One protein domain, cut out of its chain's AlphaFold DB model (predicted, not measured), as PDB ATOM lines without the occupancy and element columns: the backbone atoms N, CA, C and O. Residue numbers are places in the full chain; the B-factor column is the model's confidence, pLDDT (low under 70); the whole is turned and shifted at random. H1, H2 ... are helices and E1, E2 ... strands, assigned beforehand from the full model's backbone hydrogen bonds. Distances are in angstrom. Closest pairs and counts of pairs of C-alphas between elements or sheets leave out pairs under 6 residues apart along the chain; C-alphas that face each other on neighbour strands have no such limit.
ATOM      1  N   LEU A   8      -9.619  11.166  47.608       92.00
ATOM      2  CA  LEU A   8      -9.216  12.562  47.798       92.00
ATOM      3  C   LEU A   8     -10.167  13.224  48.800       92.00
ATOM      4  O   LEU A   8     -11.375  13.244  48.575       92.00
ATOM      5  N   ARG A   9      -9.623  13.771  49.888       93.38
ATOM      6  CA  ARG A   9     -10.412  14.436  50.930       93.38
ATOM      7  C   ARG A   9     -10.450  15.945  50.745       93.38
ATOM      8  O   ARG A   9     -11.507  16.550  50.873       93.38
ATOM      9  N   TRP A  10      -9.300  16.541  50.462       93.88
ATOM     10  CA  TRP A  10      -9.174  17.967  50.189       93.88
ATOM     11  C   TRP A  10      -7.908  18.254  49.386       93.88
ATOM     12  O   TRP A  10      -6.980  17.441  49.322       93.88
ATOM     13  N   SER A  11      -7.868  19.445  48.794       95.50
ATOM     14  CA  SER A  11      -6.668  19.991  48.176       95.50
ATOM     15  C   SER A  11      -6.455  21.450  48.548       95.50
ATOM     16  O   SER A  11      -7.422  22.200  48.665       95.50
ATOM     17  N   ARG A  12      -5.191  21.840  48.687       97.06
ATOM     18  CA  ARG A  12      -4.746  23.218  48.904       97.06
ATOM     19  C   ARG A  12      -3.777  23.621  47.800       97.06
ATOM     20  O   ARG A  12      -3.051  22.768  47.291       97.06
ATOM     21  N   TYR A  13      -3.794  24.895  47.442       98.00
ATOM     22  CA  TYR A  13      -3.012  25.463  46.350       98.00
ATOM     23  C   TYR A  13      -2.041  26.480  46.931       98.00
ATOM     24  O   TYR A  13      -2.427  27.247  47.812       98.00
ATOM     25  N   TYR A  14      -0.798  26.430  46.473       98.19
ATOM     26  CA  TYR A  14       0.297  27.219  47.010       98.19
ATOM     27  C   TYR A  14       1.066  27.909  45.893       98.19
ATOM     28  O   TYR A  14       1.308  27.309  44.841       98.19
ATOM     29  N   GLN A  15       1.486  29.134  46.177       97.69
ATOM     30  CA  GLN A  15       2.478  29.873  45.420       97.69
ATOM     31  C   GLN A  15       3.772  29.895  46.232       97.69
ATOM     32  O   GLN A  15       3.813  30.498  47.299       97.69
ATOM     33  N   PHE A  16       4.820  29.241  45.742       97.75
ATOM     34  CA  PHE A  16       6.156  29.335  46.322       97.75
ATOM     35  C   PHE A  16       6.970  30.353  45.530       97.75
ATOM     36  O   PHE A  16       7.130  30.203  44.320       97.75
ATOM     37  N   ILE A  17       7.463  31.381  46.209       96.94
ATOM     38  CA  ILE A  17       8.347  32.397  45.642       96.94
ATOM     39  C   ILE A  17       9.770  32.030  46.051       96.94
ATOM     40  O   ILE A  17      10.015  31.771  47.225       96.94
ATOM     41  N   LEU A  18      10.666  31.950  45.071       95.19
ATOM     42  CA  LEU A  18      12.074  31.626  45.261       95.19
ATOM     43  C   LEU A  18      12.905  32.416  44.252       95.19
ATOM     44  O   LEU A  18      12.800  32.193  43.048       95.19
ATOM     45  N   GLU A  19      13.736  33.329  44.736       92.69
ATOM     46  CA  GLU A  19      14.639  34.184  43.959       92.69
ATOM     47  C   GLU A  19      13.922  34.932  42.822       92.69
ATOM     48  O   GLU A  19      14.411  35.040  41.698       92.69
ATOM     49  N   GLY A  20      12.708  35.413  43.110       92.69
ATOM     50  CA  GLY A  20      11.837  36.093  42.146       92.69
ATOM     51  C   GLY A  20      11.121  35.166  41.157       92.69
ATOM     52  O   GLY A  20      10.294  35.638  40.380       92.69
ATOM     53  N   GLN A  21      11.385  33.857  41.188       96.00
ATOM     54  CA  GLN A  21      10.642  32.859  40.419       96.00
ATOM     55  C   GLN A  21       9.451  32.333  41.215       96.00
ATOM     56  O   GLN A  21       9.507  32.194  42.437       96.00
ATOM     57  N   ILE A  22       8.372  32.009  40.504       97.31
ATOM     58  CA  ILE A  22       7.139  31.504  41.100       97.31
ATOM     59  C   ILE A  22       6.934  30.038  40.716       97.31
ATOM     60  O   ILE A  22       6.914  29.678  39.539       97.31
ATOM     61  N   PHE A  23       6.720  29.198  41.726       97.88
ATOM     62  CA  PHE A  23       6.391  27.787  41.583       97.88
ATOM     63  C   PHE A  23       4.998  27.521  42.148       97.88
ATOM     64  O   PHE A  23       4.737  27.723  43.335       97.88
ATOM     65  N   TYR A  24       4.101  27.014  41.306       98.25
ATOM     66  CA  TYR A  24       2.750  26.663  41.724       98.25
ATOM     67  C   TYR A  24       2.684  25.199  42.127       98.25
ATOM     68  O   TYR A  24       3.008  24.299  41.346       98.25
ATOM     69  N   LEU A  25       2.253  24.950  43.360       98.12
ATOM     70  CA  LEU A  25       2.143  23.607  43.905       98.12
ATOM     71  C   LEU A  25       0.738  23.340  44.441       98.12
ATOM     72  O   LEU A  25       0.042  24.223  44.944       98.12
ATOM     73  N   LYS A  26       0.329  22.076  44.380       97.88
ATOM     74  CA  LYS A  26      -0.906  21.587  44.987       97.88
ATOM     75  C   LYS A  26      -0.592  20.510  46.012       97.88
ATOM     76  O   LYS A  26       0.052  19.510  45.712       97.88
ATOM     77  N   LEU A  27      -1.110  20.696  47.219       97.50
ATOM     78  CA  LEU A  27      -1.114  19.683  48.264       97.50
ATOM     79  C   LEU A  27      -2.446  18.942  48.223       97.50
ATOM     80  O   LEU A  27      -3.502  19.542  48.430       97.50
ATOM     81  N   LYS A  28      -2.407  17.632  47.995       96.50
ATOM     82  CA  LYS A  28      -3.572  16.746  48.066       96.50
ATOM     83  C   LYS A  28      -3.485  15.873  49.307       96.50
ATOM     84  O   LYS A  28      -2.448  15.263  49.558       96.50
ATOM     85  N   ALA A  29      -4.581  15.781  50.049       94.75
ATOM     86  CA  ALA A  29      -4.725  14.813  51.124       94.75
ATOM     87  C   ALA A  29      -5.675  13.700  50.698       94.75
ATOM     88  O   ALA A  29      -6.821  13.950  50.315       94.75
ATOM     89  N   TYR A  30      -5.187  12.475  50.794       93.50
ATOM     90  CA  TYR A  30      -5.916  11.259  50.504       93.50
ATOM     91  C   TYR A  30      -6.103  10.461  51.785       93.50
ATOM     92  O   TYR A  30      -5.184  10.384  52.595       93.50
ATOM     93  N   THR A  31      -7.264   9.840  51.960       91.62
ATOM     94  CA  THR A  31      -7.552   8.989  53.123       91.62
ATOM     95  C   THR A  31      -8.202   7.682  52.685       91.62
ATOM     96  O   THR A  31      -8.964   7.661  51.711       91.62
ATOM     97  N   ASN A  32      -7.931   6.601  53.410       88.69
ATOM     98  CA  ASN A  32      -8.700   5.359  53.374       88.69
ATOM     99  C   ASN A  32      -9.243   5.063  54.795       88.69
ATOM    100  O   ASN A  32      -9.370   5.997  55.587       88.69
ATOM    101  N   LYS A  33      -9.650   3.823  55.100       84.75
ATOM    102  CA  LYS A  33     -10.181   3.471  56.432       84.75
ATOM    103  C   LYS A  33      -9.119   3.506  57.541       84.75
ATOM    104  O   LYS A  33      -9.477   3.784  58.679       84.75
ATOM    105  N   ASP A  34      -7.858   3.279  57.194       84.75
ATOM    106  CA  ASP A  34      -6.777   2.981  58.137       84.75
ATOM    107  C   ASP A  34      -5.656   4.041  58.099       84.75
ATOM    108  O   ASP A  34      -4.924   4.227  59.065       84.75
ATOM    109  N   GLU A  35      -5.528   4.777  56.990       87.00
ATOM    110  CA  GLU A  35      -4.366   5.604  56.666       87.00
ATOM    111  C   GLU A  35      -4.734   6.921  55.964       87.00
ATOM    112  O   GLU A  35      -5.746   7.052  55.259       87.00
ATOM    113  N   GLY A  36      -3.839   7.904  56.094       88.38
ATOM    114  CA  GLY A  36      -3.882   9.175  55.379       88.38
ATOM    115  C   GLY A  36      -2.534   9.510  54.746       88.38
ATOM    116  O   GLY A  36      -1.497   9.411  55.392       88.38
ATOM    117  N   ILE A  37      -2.546   9.947  53.485       92.56
ATOM    118  CA  ILE A  37      -1.344  10.329  52.737       92.56
ATOM    119  C   ILE A  37      -1.509  11.751  52.211       92.56
ATOM    120  O   ILE A  37      -2.527  12.107  51.614       92.56
ATOM    121  N   LYS A  38      -0.475  12.568  52.403       94.19
ATOM    122  CA  LYS A  38      -0.343  13.889  51.787       94.19
ATOM    123  C   LYS A  38       0.638  13.798  50.626       94.19
ATOM    124  O   LYS A  38       1.707  13.215  50.776       94.19
ATOM    125  N   LYS A  39       0.277  14.372  49.481       94.94
ATOM    126  CA  LYS A  39       1.132  14.409  48.294       94.94
ATOM    127  C   LYS A  39       1.177  15.814  47.718       94.94
ATOM    128  O   LYS A  39       0.128  16.407  47.460       94.94
ATOM    129  N   TRP A  40       2.390  16.303  47.502       97.31
ATOM    130  CA  TRP A  40       2.653  17.515  46.742       97.31
ATOM    131  C   TRP A  40       2.784  17.211  45.248       97.31
ATOM    132  O   TRP A  40       3.286  16.156  44.857       97.31
ATOM    133  N   GLU A  41       2.321  18.134  44.416       96.94
ATOM    134  CA  GLU A  41       2.526  18.114  42.969       96.94
ATOM    135  C   GLU A  41       2.787  19.528  42.448       96.94
ATOM    136  O   GLU A  41       2.183  20.486  42.934       96.94
ATOM    137  N   LEU A  42       3.665  19.647  41.450       97.06
ATOM    138  CA  LEU A  42       3.786  20.865  40.651       97.06
ATOM    139  C   LEU A  42       2.573  20.978  39.729       97.06
ATOM    140  O   LEU A  42       2.149  19.996  39.115       97.06
ATOM    141  N   ILE A  43       2.023  22.180  39.632       97.94
ATOM    142  CA  ILE A  43       0.916  22.510  38.738       97.94
ATOM    143  C   ILE A  43       1.293  23.711  37.875       97.94
ATOM    144  O   ILE A  43       2.263  24.414  38.139       97.94
ATOM    145  N   THR A  44       0.524  23.945  36.817       97.62
ATOM    146  CA  THR A  44       0.692  25.141  35.990       97.62
ATOM    147  C   THR A  44       0.047  26.357  36.652       97.62
ATOM    148  O   THR A  44      -0.923  26.214  37.402       97.62
ATOM    149  N   GLU A  45       0.522  27.547  36.291       97.50
ATOM    150  CA  GLU A  45      -0.100  28.831  36.642       97.50
ATOM    151  C   GLU A  45      -1.596  28.838  36.305       97.50
ATOM    152  O   GLU A  45      -2.429  29.062  37.175       97.50
ATOM    153  N   CYS A  46      -1.961  28.427  35.086       97.69
ATOM    154  CA  CYS A  46      -3.360  28.326  34.657       97.69
ATOM    155  C   CYS A  46      -4.208  27.422  35.578       97.69
ATOM    156  O   CYS A  46      -5.354  27.745  35.902       97.69
ATOM    157  N   THR A  47      -3.652  26.298  36.051       97.31
ATOM    158  CA  THR A  47      -4.351  25.419  37.006       97.31
ATOM    159  C   THR A  47      -4.552  26.110  38.352       97.31
ATOM    160  O   THR A  47      -5.619  25.982  38.957       97.31
ATOM    161  N   TYR A  48      -3.530  26.823  38.822       97.38
ATOM    162  CA  TYR A  48      -3.561  27.556  40.076       97.38
ATOM    163  C   TYR A  48      -4.559  28.723  40.014       97.38
ATOM    164  O   TYR A  48      -5.486  28.767  40.819       97.38
ATOM    165  N   GLU A  49      -4.480  29.588  39.004       97.19
ATOM    166  CA  GLU A  49      -5.405  30.712  38.826       97.19
ATOM    167  C   GLU A  49      -6.860  30.264  38.723       97.19
ATOM    168  O   GLU A  49      -7.763  30.909  39.258       97.19
ATOM    169  N   LYS A  50      -7.118  29.160  38.013       97.75
ATOM    170  CA  LYS A  50      -8.462  28.588  37.926       97.75
ATOM    171  C   LYS A  50      -8.959  28.152  39.302       97.75
ATOM    172  O   LYS A  50     -10.136  28.324  39.606       97.75
ATOM    173  N   ALA A  51      -8.086  27.598  40.142       96.38
ATOM    174  CA  ALA A  51      -8.445  27.236  41.506       96.38
ATOM    175  C   ALA A  51      -8.761  28.474  42.359       96.38
ATOM    176  O   ALA A  51      -9.784  28.475  43.043       96.38
ATOM    177  N   ILE A  52      -7.952  29.533  42.276       97.19
ATOM    178  CA  ILE A  52      -8.205  30.787  43.004       97.19
ATOM    179  C   ILE A  52      -9.531  31.420  42.561       97.19
ATOM    180  O   ILE A  52     -10.366  31.752  43.400       97.19
ATOM    181  N   ARG A  53      -9.798  31.474  41.248       96.44
ATOM    182  CA  ARG A  53     -11.084  31.938  40.691       96.44
ATOM    183  C   ARG A  53     -12.289  31.138  41.190       96.44
ATOM    184  O   ARG A  53     -13.370  31.692  41.343       96.44
ATOM    185  N   ASN A  54     -12.097  29.854  41.487       95.88
ATOM    186  CA  ASN A  54     -13.127  28.984  42.058       95.88
ATOM    187  C   ASN A  54     -13.248  29.104  43.592       95.88
ATOM    188  O   ASN A  54     -13.894  28.266  44.218       95.88
ATOM    189  N   GLY A  55     -12.619  30.109  44.212       94.50
ATOM    190  CA  GLY A  55     -12.723  30.391  45.644       94.50
ATOM    191  C   GLY A  55     -11.782  29.573  46.531       94.50
ATOM    192  O   GLY A  55     -11.954  29.556  47.751       94.50
ATOM    193  N   HIS A  56     -10.787  28.878  45.965       95.62
ATOM    194  CA  HIS A  56      -9.752  28.258  46.792       95.62
ATOM    195  C   HIS A  56      -8.857  29.325  47.431       95.62
ATOM    196  O   HIS A  56      -8.513  30.323  46.803       95.62
ATOM    197  N   LYS A  57      -8.438  29.081  48.680       94.00
ATOM    198  CA  LYS A  57      -7.518  29.966  49.398       94.00
ATOM    199  C   LYS A  57      -6.175  30.056  48.673       94.00
ATOM    200  O   LYS A  57      -5.559  29.021  48.410       94.00
ATOM    201  N   ASP A  58      -5.718  31.283  48.478       92.50
ATOM    202  CA  ASP A  58      -4.352  31.594  48.089       92.50
ATOM    203  C   ASP A  58      -3.400  31.418  49.289       92.50
ATOM    204  O   ASP A  58      -3.601  32.012  50.351       92.50
ATOM    205  N   ASN A  59      -2.409  30.534  49.152       95.62
ATOM    206  CA  ASN A  59      -1.379  30.306  50.163       95.62
ATOM    207  C   ASN A  59      -0.016  30.643  49.553       95.62
ATOM    208  O   ASN A  59       0.530  29.854  48.783       95.62
ATOM    209  N   VAL A  60       0.528  31.799  49.913       96.19
ATOM    210  CA  VAL A  60       1.844  32.255  49.456       96.19
ATOM    211  C   VAL A  60       2.906  31.830  50.466       96.19
ATOM    212  O   VAL A  60       2.696  31.964  51.668       96.19
ATOM    213  N   VAL A  61       4.023  31.305  49.968       96.12
ATOM    214  CA  VAL A  61       5.210  30.923  50.737       96.12
ATOM    215  C   VAL A  61       6.410  31.619  50.111       96.12
ATOM    216  O   VAL A  61       6.712  31.385  48.940       96.12
ATOM    217  N   ILE A  62       7.098  32.456  50.883       95.44
ATOM    218  CA  ILE A  62       8.381  33.042  50.485       95.44
ATOM    219  C   ILE A  62       9.463  32.092  50.992       95.44
ATOM    220  O   ILE A  62       9.660  31.948  52.197       95.44
ATOM    221  N   VAL A  63      10.114  31.365  50.082       93.81
ATOM    222  CA  VAL A  63      11.026  30.275  50.459       93.81
ATOM    223  C   VAL A  63      12.228  30.813  51.222       93.81
ATOM    224  O   VAL A  63      12.682  30.167  52.158       93.81
ATOM    225  N   GLU A  64      12.722  31.991  50.865       92.75
ATOM    226  CA  GLU A  64      13.849  32.651  51.521       92.75
ATOM    227  C   GLU A  64      13.585  32.956  53.001       92.75
ATOM    228  O   GLU A  64      14.519  32.956  53.807       92.75
ATOM    229  N   ASP A  65      12.312  33.145  53.344       91.38
ATOM    230  CA  ASP A  65      11.846  33.509  54.679       91.38
ATOM    231  C   ASP A  65      11.434  32.271  55.494       91.38
ATOM    232  O   ASP A  65      11.516  32.273  56.720       91.38
ATOM    233  N   GLU A  66      11.000  31.200  54.818       91.88
ATOM    234  CA  GLU A  66      10.392  30.019  55.442       91.88
ATOM    235  C   GLU A  66      11.158  28.708  55.182       91.88
ATOM    236  O   GLU A  66      10.632  27.621  55.434       91.88
ATOM    237  N   VAL A  67      12.396  28.756  54.679       92.19
ATOM    238  CA  VAL A  67      13.131  27.557  54.222       92.19
ATOM    239  C   VAL A  67      13.255  26.463  55.290       92.19
ATOM    240  O   VAL A  67      13.258  25.279  54.959       92.19
ATOM    241  N   SER A  68      13.325  26.839  56.566       88.81
ATOM    242  CA  SER A  68      13.461  25.931  57.710       88.81
ATOM    243  C   SER A  68      12.165  25.191  58.062       88.81
ATOM    244  O   SER A  68      12.219  24.087  58.607       88.81
ATOM    245  N   ILE A  69      11.004  25.754  57.718       90.44
ATOM    246  CA  ILE A  69       9.676  25.195  58.030       90.44
ATOM    247  C   ILE A  69       8.911  24.726  56.788       90.44
ATOM    248  O   ILE A  69       7.928  23.984  56.900       90.44
ATOM    249  N   ALA A  70       9.352  25.132  55.597       94.25
ATOM    250  CA  ALA A  70       8.742  24.745  54.342       94.25
ATOM    251  C   ALA A  70       8.784  23.211  54.156       94.25
ATOM    252  O   ALA A  70       9.762  22.550  54.524       94.25
ATOM    253  N   PRO A  71       7.741  22.591  53.572       95.88
ATOM    254  CA  PRO A  71       7.682  21.137  53.453       95.88
ATOM    255  C   PRO A  71       8.802  20.572  52.568       95.88
ATOM    256  O   PRO A  71       8.901  20.938  51.397       95.88
ATOM    257  N   VAL A  72       9.547  19.579  53.074       96.69
ATOM    258  CA  VAL A  72      10.631  18.883  52.343       96.69
ATOM    259  C   VAL A  72      10.218  18.489  50.926       96.69
ATOM    260  O   VAL A  72      10.954  18.739  49.980       96.69
ATOM    261  N   GLN A  73       9.038  17.882  50.750       96.69
ATOM    262  CA  GLN A  73       8.587  17.431  49.428       96.69
ATOM    263  C   GLN A  73       8.313  18.604  48.473       96.69
ATOM    264  O   GLN A  73       8.579  18.486  47.282       96.69
ATOM    265  N   ALA A  74       7.808  19.734  48.980       97.06
ATOM    266  CA  ALA A  74       7.588  20.928  48.170       97.06
ATOM    267  C   ALA A  74       8.926  21.521  47.708       97.06
ATOM    268  O   ALA A  74       9.123  21.714  46.510       97.06
ATOM    269  N   LEU A  75       9.870  21.700  48.639       97.50
ATOM    270  CA  LEU A  75      11.228  22.142  48.317       97.50
ATOM    271  C   LEU A  75      11.906  21.171  47.344       97.50
ATOM    272  O   LEU A  75      12.456  21.598  46.338       97.50
ATOM    273  N   THR A  76      11.783  19.862  47.569       97.62
ATOM    274  CA  THR A  76      12.329  18.838  46.664       97.62
ATOM    275  C   THR A  76      11.828  19.050  45.241       97.62
ATOM    276  O   THR A  76      12.644  19.103  44.333       97.62
ATOM    277  N   LEU A  77      10.519  19.222  45.029       97.12
ATOM    278  CA  LEU A  77       9.955  19.443  43.692       97.12
ATOM    279  C   LEU A  77      10.474  20.733  43.039       97.12
ATOM    280  O   LEU A  77      10.803  20.723  41.853       97.12
ATOM    281  N   ILE A  78      10.564  21.822  43.806       96.69
ATOM    282  CA  ILE A  78      11.059  23.121  43.329       96.69
ATOM    283  C   ILE A  78      12.525  23.004  42.906       96.69
ATOM    284  O   ILE A  78      12.866  23.248  41.752       96.69
ATOM    285  N   PHE A  79      13.391  22.548  43.808       95.75
ATOM    286  CA  PHE A  79      14.822  22.440  43.549       95.75
ATOM    287  C   PHE A  79      15.146  21.355  42.510       95.75
ATOM    288  O   PHE A  79      16.057  21.525  41.701       95.75
ATOM    289  N   ASN A  80      14.365  20.275  42.445       94.81
ATOM    290  CA  ASN A  80      14.467  19.272  41.386       94.81
ATOM    291  C   ASN A  80      14.212  19.896  40.006       94.81
ATOM    292  O   ASN A  80      15.012  19.706  39.089       94.81
ATOM    293  N   ARG A  81      13.149  20.707  39.886       93.31
ATOM    294  CA  ARG A  81      12.812  21.438  38.658       93.31
ATOM    295  C   ARG A  81      13.905  22.432  38.256       93.31
ATOM    296  O   ARG A  81      14.156  22.575  37.064       93.31
ATOM    297  N   THR A  82      14.538  23.085  39.228       92.56
ATOM    298  CA  THR A  82      15.595  24.084  39.002       92.56
ATOM    299  C   THR A  82      16.927  23.457  38.587       92.56
ATOM    300  O   THR A  82      17.570  23.938  37.659       92.56
ATOM    301  N   TYR A  83      17.355  22.381  39.256       91.56
ATOM    302  CA  TYR A  83      18.710  21.836  39.101       91.56
ATOM    303  C   TYR A  83      18.804  20.592  38.207       91.56
ATOM    304  O   TYR A  83      19.915  20.213  37.826       91.56
ATOM    305  N   GLY A  84      17.673  19.962  37.870       90.75
ATOM    306  CA  GLY A  84      17.625  18.788  36.992       90.75
ATOM    307  C   GLY A  84      18.277  17.533  37.585       90.75
ATOM    308  O   GLY A  84      18.756  16.681  36.844       90.75
ATOM    309  N   ILE A  85      18.341  17.437  38.914       90.88
ATOM    310  CA  ILE A  85      18.818  16.246  39.637       90.88
ATOM    311  C   ILE A  85      17.678  15.224  39.741       90.88
ATOM    312  O   ILE A  85      16.528  15.564  39.485       90.88
ATOM    313  N   ASN A  86      17.948  13.966  40.091       91.50
ATOM    314  CA  ASN A  86      16.877  13.016  40.395       91.50
ATOM    315  C   ASN A  86      16.101  13.451  41.676       91.50
ATOM    316  O   ASN A  86      16.597  14.227  42.496       91.50
ATOM    317  N   GLU A  87      14.859  12.987  41.863       92.12
ATOM    318  CA  GLU A  87      14.035  13.401  43.019       92.12
ATOM    319  C   GLU A  87      14.594  12.891  44.359       92.12
ATOM    320  O   GLU A  87      14.495  13.582  45.371       92.12
ATOM    321  N   ARG A  88      15.195  11.694  44.374       94.19
ATOM    322  CA  ARG A  88      15.709  11.044  45.588       94.19
ATOM    323  C   ARG A  88      16.902  11.803  46.171       94.19
ATOM    324  O   ARG A  88      16.871  12.156  47.343       94.19
ATOM    325  N   ASP A  89      17.906  12.079  45.357       94.56
ATOM    326  CA  ASP A  89      19.124  12.803  45.709       94.56
ATOM    327  C   ASP A  89      18.793  14.245  46.077       94.56
ATOM    328  O   ASP A  89      19.285  14.766  47.075       94.56
ATOM    329  N   MET A  90      17.884  14.876  45.326       96.75
ATOM    330  CA  MET A  90      17.417  16.215  45.669       96.75
ATOM    331  C   MET A  90      16.704  16.225  47.024       96.75
ATOM    332  O   MET A  90      16.932  17.120  47.833       96.75
ATOM    333  N   ARG A  91      15.878  15.213  47.313       96.81
ATOM    334  CA  ARG A  91      15.245  15.077  48.627       96.81
ATOM    335  C   ARG A  91      16.290  14.940  49.729       96.81
ATOM    336  O   ARG A  91      16.140  15.591  50.758       96.81
ATOM    337  N   THR A  92      17.326  14.130  49.517       96.00
ATOM    338  CA  THR A  92      18.448  13.999  50.459       96.00
ATOM    339  C   THR A  92      19.109  15.353  50.705       96.00
ATOM    340  O   THR A  92      19.216  15.768  51.854       96.00
ATOM    341  N   ALA A  93      19.449  16.094  49.647       96.88
ATOM    342  CA  ALA A  93      20.063  17.416  49.770       96.88
ATOM    343  C   ALA A  93      19.178  18.417  50.531       96.88
ATOM    344  O   ALA A  93      19.672  19.149  51.384       96.88
ATOM    345  N   VAL A  94      17.866  18.433  50.265       97.50
ATOM    346  CA  VAL A  94      16.909  19.291  50.983       97.50
ATOM    347  C   VAL A  94      16.846  18.937  52.466       97.50
ATOM    348  O   VAL A  94      16.855  19.844  53.297       97.50
ATOM    349  N   VAL A  95      16.789  17.645  52.806       97.31
ATOM    350  CA  VAL A  95      16.781  17.196  54.206       97.31
ATOM    351  C   VAL A  95      18.068  17.629  54.899       97.31
ATOM    352  O   VAL A  95      17.994  18.319  55.908       97.31
ATOM    353  N   GLU A  96      19.231  17.315  54.327       95.94
ATOM    354  CA  GLU A  96      20.526  17.688  54.906       95.94
ATOM    355  C   GLU A  96      20.656  19.206  55.098       95.94
ATOM    356  O   GLU A  96      21.140  19.671  56.133       95.94
ATOM    357  N   ALA A  97      20.178  19.996  54.135       96.19
ATOM    358  CA  ALA A  97      20.209  21.449  54.213       96.19
ATOM    359  C   ALA A  97      19.289  22.001  55.319       96.19
ATOM    360  O   ALA A  97      19.722  22.855  56.096       96.19
ATOM    361  N   GLN A  98      18.052  21.498  55.449       95.38
ATOM    362  CA  GLN A  98      17.152  21.890  56.545       95.38
ATOM    363  C   GLN A  98      17.688  21.450  57.913       95.38
ATOM    364  O   GLN A  98      17.610  22.206  58.881       95.38
ATOM    365  N   GLU A  99      18.256  20.247  58.010       94.31
ATOM    366  CA  GLU A  99      18.843  19.753  59.255       94.31
ATOM    367  C   GLU A  99      20.066  20.562  59.678       94.31
ATOM    368  O   GLU A  99      20.213  20.851  60.864       94.31
ATOM    369  N   SER A 100      20.886  20.992  58.720       92.56
ATOM    370  CA  SER A 100      22.040  21.853  58.985       92.56
ATOM    371  C   SER A 100      21.620  23.221  59.522       92.56
ATOM    372  O   SER A 100      22.208  23.696  60.489       92.56
ATOM    373  N   ILE A 101      20.571  23.838  58.963       92.25
ATOM    374  CA  ILE A 101      20.009  25.082  59.517       92.25
ATOM    375  C   ILE A 101      19.474  24.851  60.928       92.25
ATOM    376  O   ILE A 101      19.777  25.624  61.833       92.25
ATOM    377  N   ARG A 102      18.699  23.777  61.129       90.44
ATOM    378  CA  ARG A 102      18.135  23.434  62.440       90.44
ATOM    379  C   ARG A 102      19.231  23.246  63.482       90.44
ATOM    380  O   ARG A 102      19.060  23.670  64.618       90.44
ATOM    381  N   GLU A 103      20.330  22.594  63.114       90.31
ATOM    382  CA  GLU A 103      21.459  22.391  64.014       90.31
ATOM    383  C   GLU A 103      22.174  23.707  64.312       90.31
ATOM    384  O   GLU A 103      22.387  24.021  65.478       90.31
ATOM    385  N   LEU A 104      22.451  24.531  63.297       87.38
ATOM    386  CA  LEU A 104      23.018  25.867  63.496       87.38
ATOM    387  C   LEU A 104      22.150  26.718  64.436       87.38
ATOM    388  O   LEU A 104      22.684  27.360  65.338       87.38
ATOM    389  N   GLY A 105      20.825  26.652  64.295       85.62
ATOM    390  CA  GLY A 105      19.876  27.399  65.122       85.62
ATOM    391  C   GLY A 105      19.876  27.001  66.600       85.62
ATOM    392  O   GLY A 105      19.415  27.771  67.437       85.62
ATOM    393  N   LYS A 106      20.418  25.827  66.959       87.25
ATOM    394  CA  LYS A 106      20.612  25.438  68.367       87.25
ATOM    395  C   LYS A 106      21.803  26.140  69.016       87.25
ATOM    396  O   LYS A 106      21.814  26.296  70.233       87.25
ATOM    397  N   HIS A 107      22.801  26.523  68.220       83.12
ATOM    398  CA  HIS A 107      24.083  27.055  68.701       83.12
ATOM    399  C   HIS A 107      24.228  28.561  68.471       83.12
ATOM    400  O   HIS A 107      25.096  29.192  69.070       83.12
ATOM    401  N   THR A 108      23.408  29.152  67.599       78.62
ATOM    402  CA  THR A 108      23.445  30.584  67.300       78.62
ATOM    403  C   THR A 108      22.077  31.117  66.884       78.62
ATOM    404  O   THR A 108      21.278  30.411  66.273       78.62
ATOM    405  N   GLU A 109      21.820  32.388  67.183       76.94
ATOM    406  CA  GLU A 109      20.662  33.097  66.651       76.94
ATOM    407  C   GLU A 109      20.910  33.399  65.167       76.94
ATOM    408  O   GLU A 109      21.705  34.273  64.800       76.94
ATOM    409  N   ILE A 110      20.268  32.629  64.287       74.94
ATOM    410  CA  ILE A 110      20.416  32.814  62.847       74.94
ATOM    411  C   ILE A 110      19.582  34.022  62.429       74.94
ATOM    412  O   ILE A 110      18.359  34.037  62.545       74.94
ATOM    413  N   LYS A 111      20.254  35.049  61.903       75.06
ATOM    414  CA  LYS A 111      19.568  36.209  61.329       75.06
ATOM    415  C   LYS A 111      18.682  35.783  60.162       75.06
ATOM    416  O   LYS A 111      19.082  34.968  59.328       75.06
ATOM    417  N   PHE A 112      17.529  36.431  60.055       68.44
ATOM    418  CA  PHE A 112      16.631  36.296  58.914       68.44
ATOM    419  C   PHE A 112      17.387  36.441  57.579       68.44
ATOM    420  O   PHE A 112      18.255  37.308  57.431       68.44
ATOM    421  N   GLY A 113      17.119  35.540  56.631       74.31
ATOM    422  CA  GLY A 113      17.815  35.451  55.342       74.31
ATOM    423  C   GLY A 113      19.194  34.766  55.363       74.31
ATOM    424  O   GLY A 113      19.685  34.365  54.305       74.31
ATOM    425  N   LEU A 114      19.835  34.575  56.527       87.00
ATOM    426  CA  LEU A 114      21.048  33.747  56.617       87.00
ATOM    427  C   LEU A 114      20.708  32.255  56.494       87.00
ATOM    428  O   LEU A 114      21.475  31.522  55.873       87.00
ATOM    429  N   GLU A 115      19.543  31.831  56.999       91.19
ATOM    430  CA  GLU A 115      19.038  30.459  56.840       91.19
ATOM    431  C   GLU A 115      19.029  30.045  55.368       91.19
ATOM    432  O   GLU A 115      19.676  29.068  54.989       91.19
ATOM    433  N   TYR A 116      18.383  30.841  54.515       92.94
ATOM    434  CA  TYR A 116      18.313  30.561  53.086       92.94
ATOM    435  C   TYR A 116      19.687  30.550  52.410       92.94
ATOM    436  O   TYR A 116      19.952  29.685  51.579       92.94
ATOM    437  N   LYS A 117      20.605  31.447  52.791       92.81
ATOM    438  CA  LYS A 117      21.974  31.445  52.249       92.81
ATOM    439  C   LYS A 117      22.713  30.147  52.570       92.81
ATOM    440  O   LYS A 117      23.357  29.582  51.687       92.81
ATOM    441  N   VAL A 118      22.613  29.671  53.812       93.12
ATOM    442  CA  VAL A 118      23.215  28.397  54.224       93.12
ATOM    443  C   VAL A 118      22.545  27.238  53.494       93.12
ATOM    444  O   VAL A 118      23.240  26.410  52.907       93.12
ATOM    445  N   PHE A 119      21.209  27.218  53.460       95.31
ATOM    446  CA  PHE A 119      20.437  26.212  52.737       95.31
ATOM    447  C   PHE A 119      20.884  26.108  51.279       95.31
ATOM    448  O   PHE A 119      21.283  25.041  50.816       95.31
ATOM    449  N   LYS A 120      20.867  27.239  50.564       95.38
ATOM    450  CA  LYS A 120      21.239  27.330  49.153       95.38
ATOM    451  C   LYS A 120      22.658  26.823  48.932       95.38
ATOM    452  O   LYS A 120      22.882  26.033  48.019       95.38
ATOM    453  N   ARG A 121      23.602  27.210  49.796       95.69
ATOM    454  CA  ARG A 121      24.993  26.764  49.687       95.69
ATOM    455  C   ARG A 121      25.127  25.246  49.800       95.69
ATOM    456  O   ARG A 121      25.880  24.654  49.033       95.69
ATOM    457  N   ILE A 122      24.405  24.621  50.728       95.81
ATOM    458  CA  ILE A 122      24.414  23.161  50.891       95.81
ATOM    459  C   ILE A 122      23.807  22.486  49.661       95.81
ATOM    460  O   ILE A 122      24.404  21.550  49.129       95.81
ATOM    461  N   ILE A 123      22.677  22.993  49.158       96.38
ATOM    462  CA  ILE A 123      22.064  22.484  47.926       96.38
ATOM    463  C   ILE A 123      23.047  22.548  46.753       96.38
ATOM    464  O   ILE A 123      23.226  21.552  46.060       96.38
ATOM    465  N   GLU A 124      23.711  23.681  46.534       95.50
ATOM    466  CA  GLU A 124      24.680  23.848  45.444       95.50
ATOM    467  C   GLU A 124      25.852  22.862  45.543       95.50
ATOM    468  O   GLU A 124      26.259  22.286  44.530       95.50
ATOM    469  N   LEU A 125      26.379  22.644  46.754       96.38
ATOM    470  CA  LEU A 125      27.447  21.673  46.999       96.38
ATOM    471  C   LEU A 125      26.983  20.250  46.676       96.38
ATOM    472  O   LEU A 125      27.646  19.556  45.910       96.38
ATOM    473  N   LYS A 126      25.806  19.850  47.166       94.56
ATOM    474  CA  LYS A 126      25.230  18.521  46.919       94.56
ATOM    475  C   LYS A 126      24.925  18.288  45.445       94.56
ATOM    476  O   LYS A 126      25.261  17.250  44.890       94.56
ATOM    477  N   VAL A 127      24.350  19.281  44.768       93.44
ATOM    478  CA  VAL A 127      24.103  19.234  43.319       93.44
ATOM    479  C   VAL A 127      25.405  19.021  42.549       93.44
ATOM    480  O   VAL A 127      25.415  18.276  41.568       93.44
ATOM    481  N   LYS A 128      26.496  19.673  42.967       93.75
ATOM    482  CA  LYS A 128      27.814  19.482  42.360       93.75
ATOM    483  C   LYS A 128      28.340  18.064  42.600       93.75
ATOM    484  O   LYS A 128      28.732  17.427  41.628       93.75
ATOM    485  N   GLU A 129      28.286  17.569  43.837       92.19
ATOM    486  CA  GLU A 129      28.672  16.194  44.199       92.19
ATOM    487  C   GLU A 129      27.935  15.166  43.332       92.19
ATOM    488  O   GLU A 129      28.570  14.383  42.630       92.19
ATOM    489  N   PHE A 130      26.603  15.249  43.256       91.56
ATOM    490  CA  PHE A 130      25.812  14.311  42.461       91.56
ATOM    491  C   PHE A 130      26.185  14.350  40.979       91.56
ATOM    492  O   PHE A 130      26.351  13.307  40.352       91.56
ATOM    493  N   LYS A 131      26.353  15.543  40.395       88.38
ATOM    494  CA  LYS A 131      26.760  15.679  38.986       88.38
ATOM    495  C   LYS A 131      28.131  15.061  38.723       88.38
ATOM    496  O   LYS A 131      28.319  14.445  37.672       88.38
ATOM    497  N   GLU A 132      29.068  15.201  39.656       88.88
ATOM    498  CA  GLU A 132      30.371  14.542  39.566       88.88
ATOM    499  C   GLU A 132      30.234  13.017  39.651       88.88
ATOM    500  O   GLU A 132      30.795  12.318  38.805       88.88
ATOM    501  N   ASP A 133      29.437  12.492  40.579       86.56
ATOM    502  CA  ASP A 133      29.219  11.049  40.730       86.56
ATOM    503  C   ASP A 133      28.561  10.425  39.493       86.56
ATOM    504  O   ASP A 133      28.995   9.370  39.018       86.56
ATOM    505  N   TYR A 134      27.578  11.115  38.899       83.81
ATOM    506  CA  TYR A 134      26.976  10.717  37.625       83.81
ATOM    507  C   TYR A 134      28.006  10.684  36.496       83.81
ATOM    508  O   TYR A 134      28.026   9.736  35.713       83.81
ATOM    509  N   SER A 135      28.889  11.685  36.424       80.50
ATOM    510  CA  SER A 135      29.939  11.732  35.400       80.50
ATOM    511  C   SER A 135      30.998  10.635  35.567       80.50
ATOM    512  O   SER A 135      31.594  10.204  34.583       80.50
ATOM    513  N   ARG A 136      31.208  10.156  36.799       81.75
ATOM    514  CA  ARG A 136      32.155   9.082  37.136       81.75
ATOM    515  C   ARG A 136      31.533   7.681  37.081       81.75
ATOM    516  O   ARG A 136      32.251   6.707  37.280       81.75
ATOM    517  N   GLY A 137      30.230   7.565  36.813       72.12
ATOM    518  CA  GLY A 137      29.522   6.281  36.770       72.12
ATOM    519  C   GLY A 137      29.335   5.621  38.142       72.12
ATOM    520  O   GLY A 137      29.180   4.407  38.209       72.12
TER     521      GLY A 137
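Overview. This is residues 8 to 137 of the 140 residues of an uncharacterized protein of Tissierellia bacterium (UniProt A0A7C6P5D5). A strongly twisted sheet of four strands has helix H1 over one face and helix H3 over the other, and on the far side of H3 from the sheet stands a long helical hairpin, H4 and H5, that packs on H3 through H4. The short helix H2 follows the edge strand E4 and meets H5 near its start, while residues 132 to 137, of which 132 to 135 belong to H5, stick out free. The printed part has 130 residues with five named helices and four named strands in the order E1, E2, E3, H1, E4, H2, H3, H4, H5. The sheet runs E3, E2, E1, E4 and is mixed, and the class is mixed, helices and strands. The whole is compact, with a radius of gyration of the C-alphas of 16.3 A and spans of 44 by 40 by 35 A.

Arrangement. E1, residues 8 to 18, E2, residues 21 to 31, and E3, residues 36 to 42, form a meander, each strand the antiparallel neighbour of the one before. E1 and E2 are a hairpin at 161 degrees, with N 14 and O 25 2.8 A apart, within hydrogen-bond range. E2 and E3 are a hairpin at 157 degrees, with N 28 and O 39 at 2.9 A. H1, residues 45 to 53, is on the sheet at a height of 9.2 A; its closest C-alphas to E2 are those of Glu 45 and Tyr 24, 6.2 A apart. H1 lies over E2 and E1, E2 only just with 3 of its C-alphas, and runs only just across the strands, at 62 degrees to E1 on the local plane. E4, residues 58 to 62, is parallel to E1 at 40 degrees, with N 17 and O 61 at 2.8 A. E3, H1 and E4 make a split strand-helix-strand unit, two strands of one sheet that are not neighbours with a helix between them along the chain; E2 and E1 are between E3 and E4 in the sheet, and the unit's crossover is right-handed. H2, residues 63 to 66, only grazes the sheet with its residues 63 to 65. H3, residues 72 to 83, is on the face opposite to H1, and the three layers are H3, the sheet and H1. The closest C-alphas of H3 and E3 are those of Ala 74 and Trp 40, 6.2 A apart. H4, residues 87 to 107, touches H3 with its residues 87 to 95 alone, closest at the C-alphas of Arg 91 and Thr 76, 5.1 A, at a steep tilt of 62 degrees, opposite ways. H5, residues 114 to 135, forms a helical hairpin with H4: they touch, closest at the C-alphas of Phe 119 and Ala 97, 5.0 A, opposite ways at a tilt of 35.3 degrees, only just steep. H5 touches H2 with residues 115 to 116 alone, closest at the C-alphas of Tyr 116 and Glu 64, 5.2 A. H4 and H5 are not on the sheet. Every O i to N i+4 pair is within hydrogen-bond range in H1, H3 and H5, and 16 of 17 are in H4; H2 is too short for such a pair.

Along the chain. E1 starts at C-alpha 8 (-9.216, 12.562, 47.798) and is 28.7 A long, E2 32.6 A and E3 20.3 A. H1 is 12.1 A long, E4 13.0 A, H2 5.0 A and H3 15.8 A, the last beginning at C-alpha 72 (10.631, 18.883, 52.343). H4 is 30.8 A long and H5 31.8 A, ending at C-alpha 135 (29.939, 11.732, 35.400).

Size, cuts and confidence. The C-alphas of Gly 55 and Arg 136 are the two farthest apart, 50.4 A. The printed part has no cut. No link is long; H4 to H5, with 6 residues, is short, and the others are tight. The mean pLDDT of the printed part is 92.8, and residue 112 is under 70.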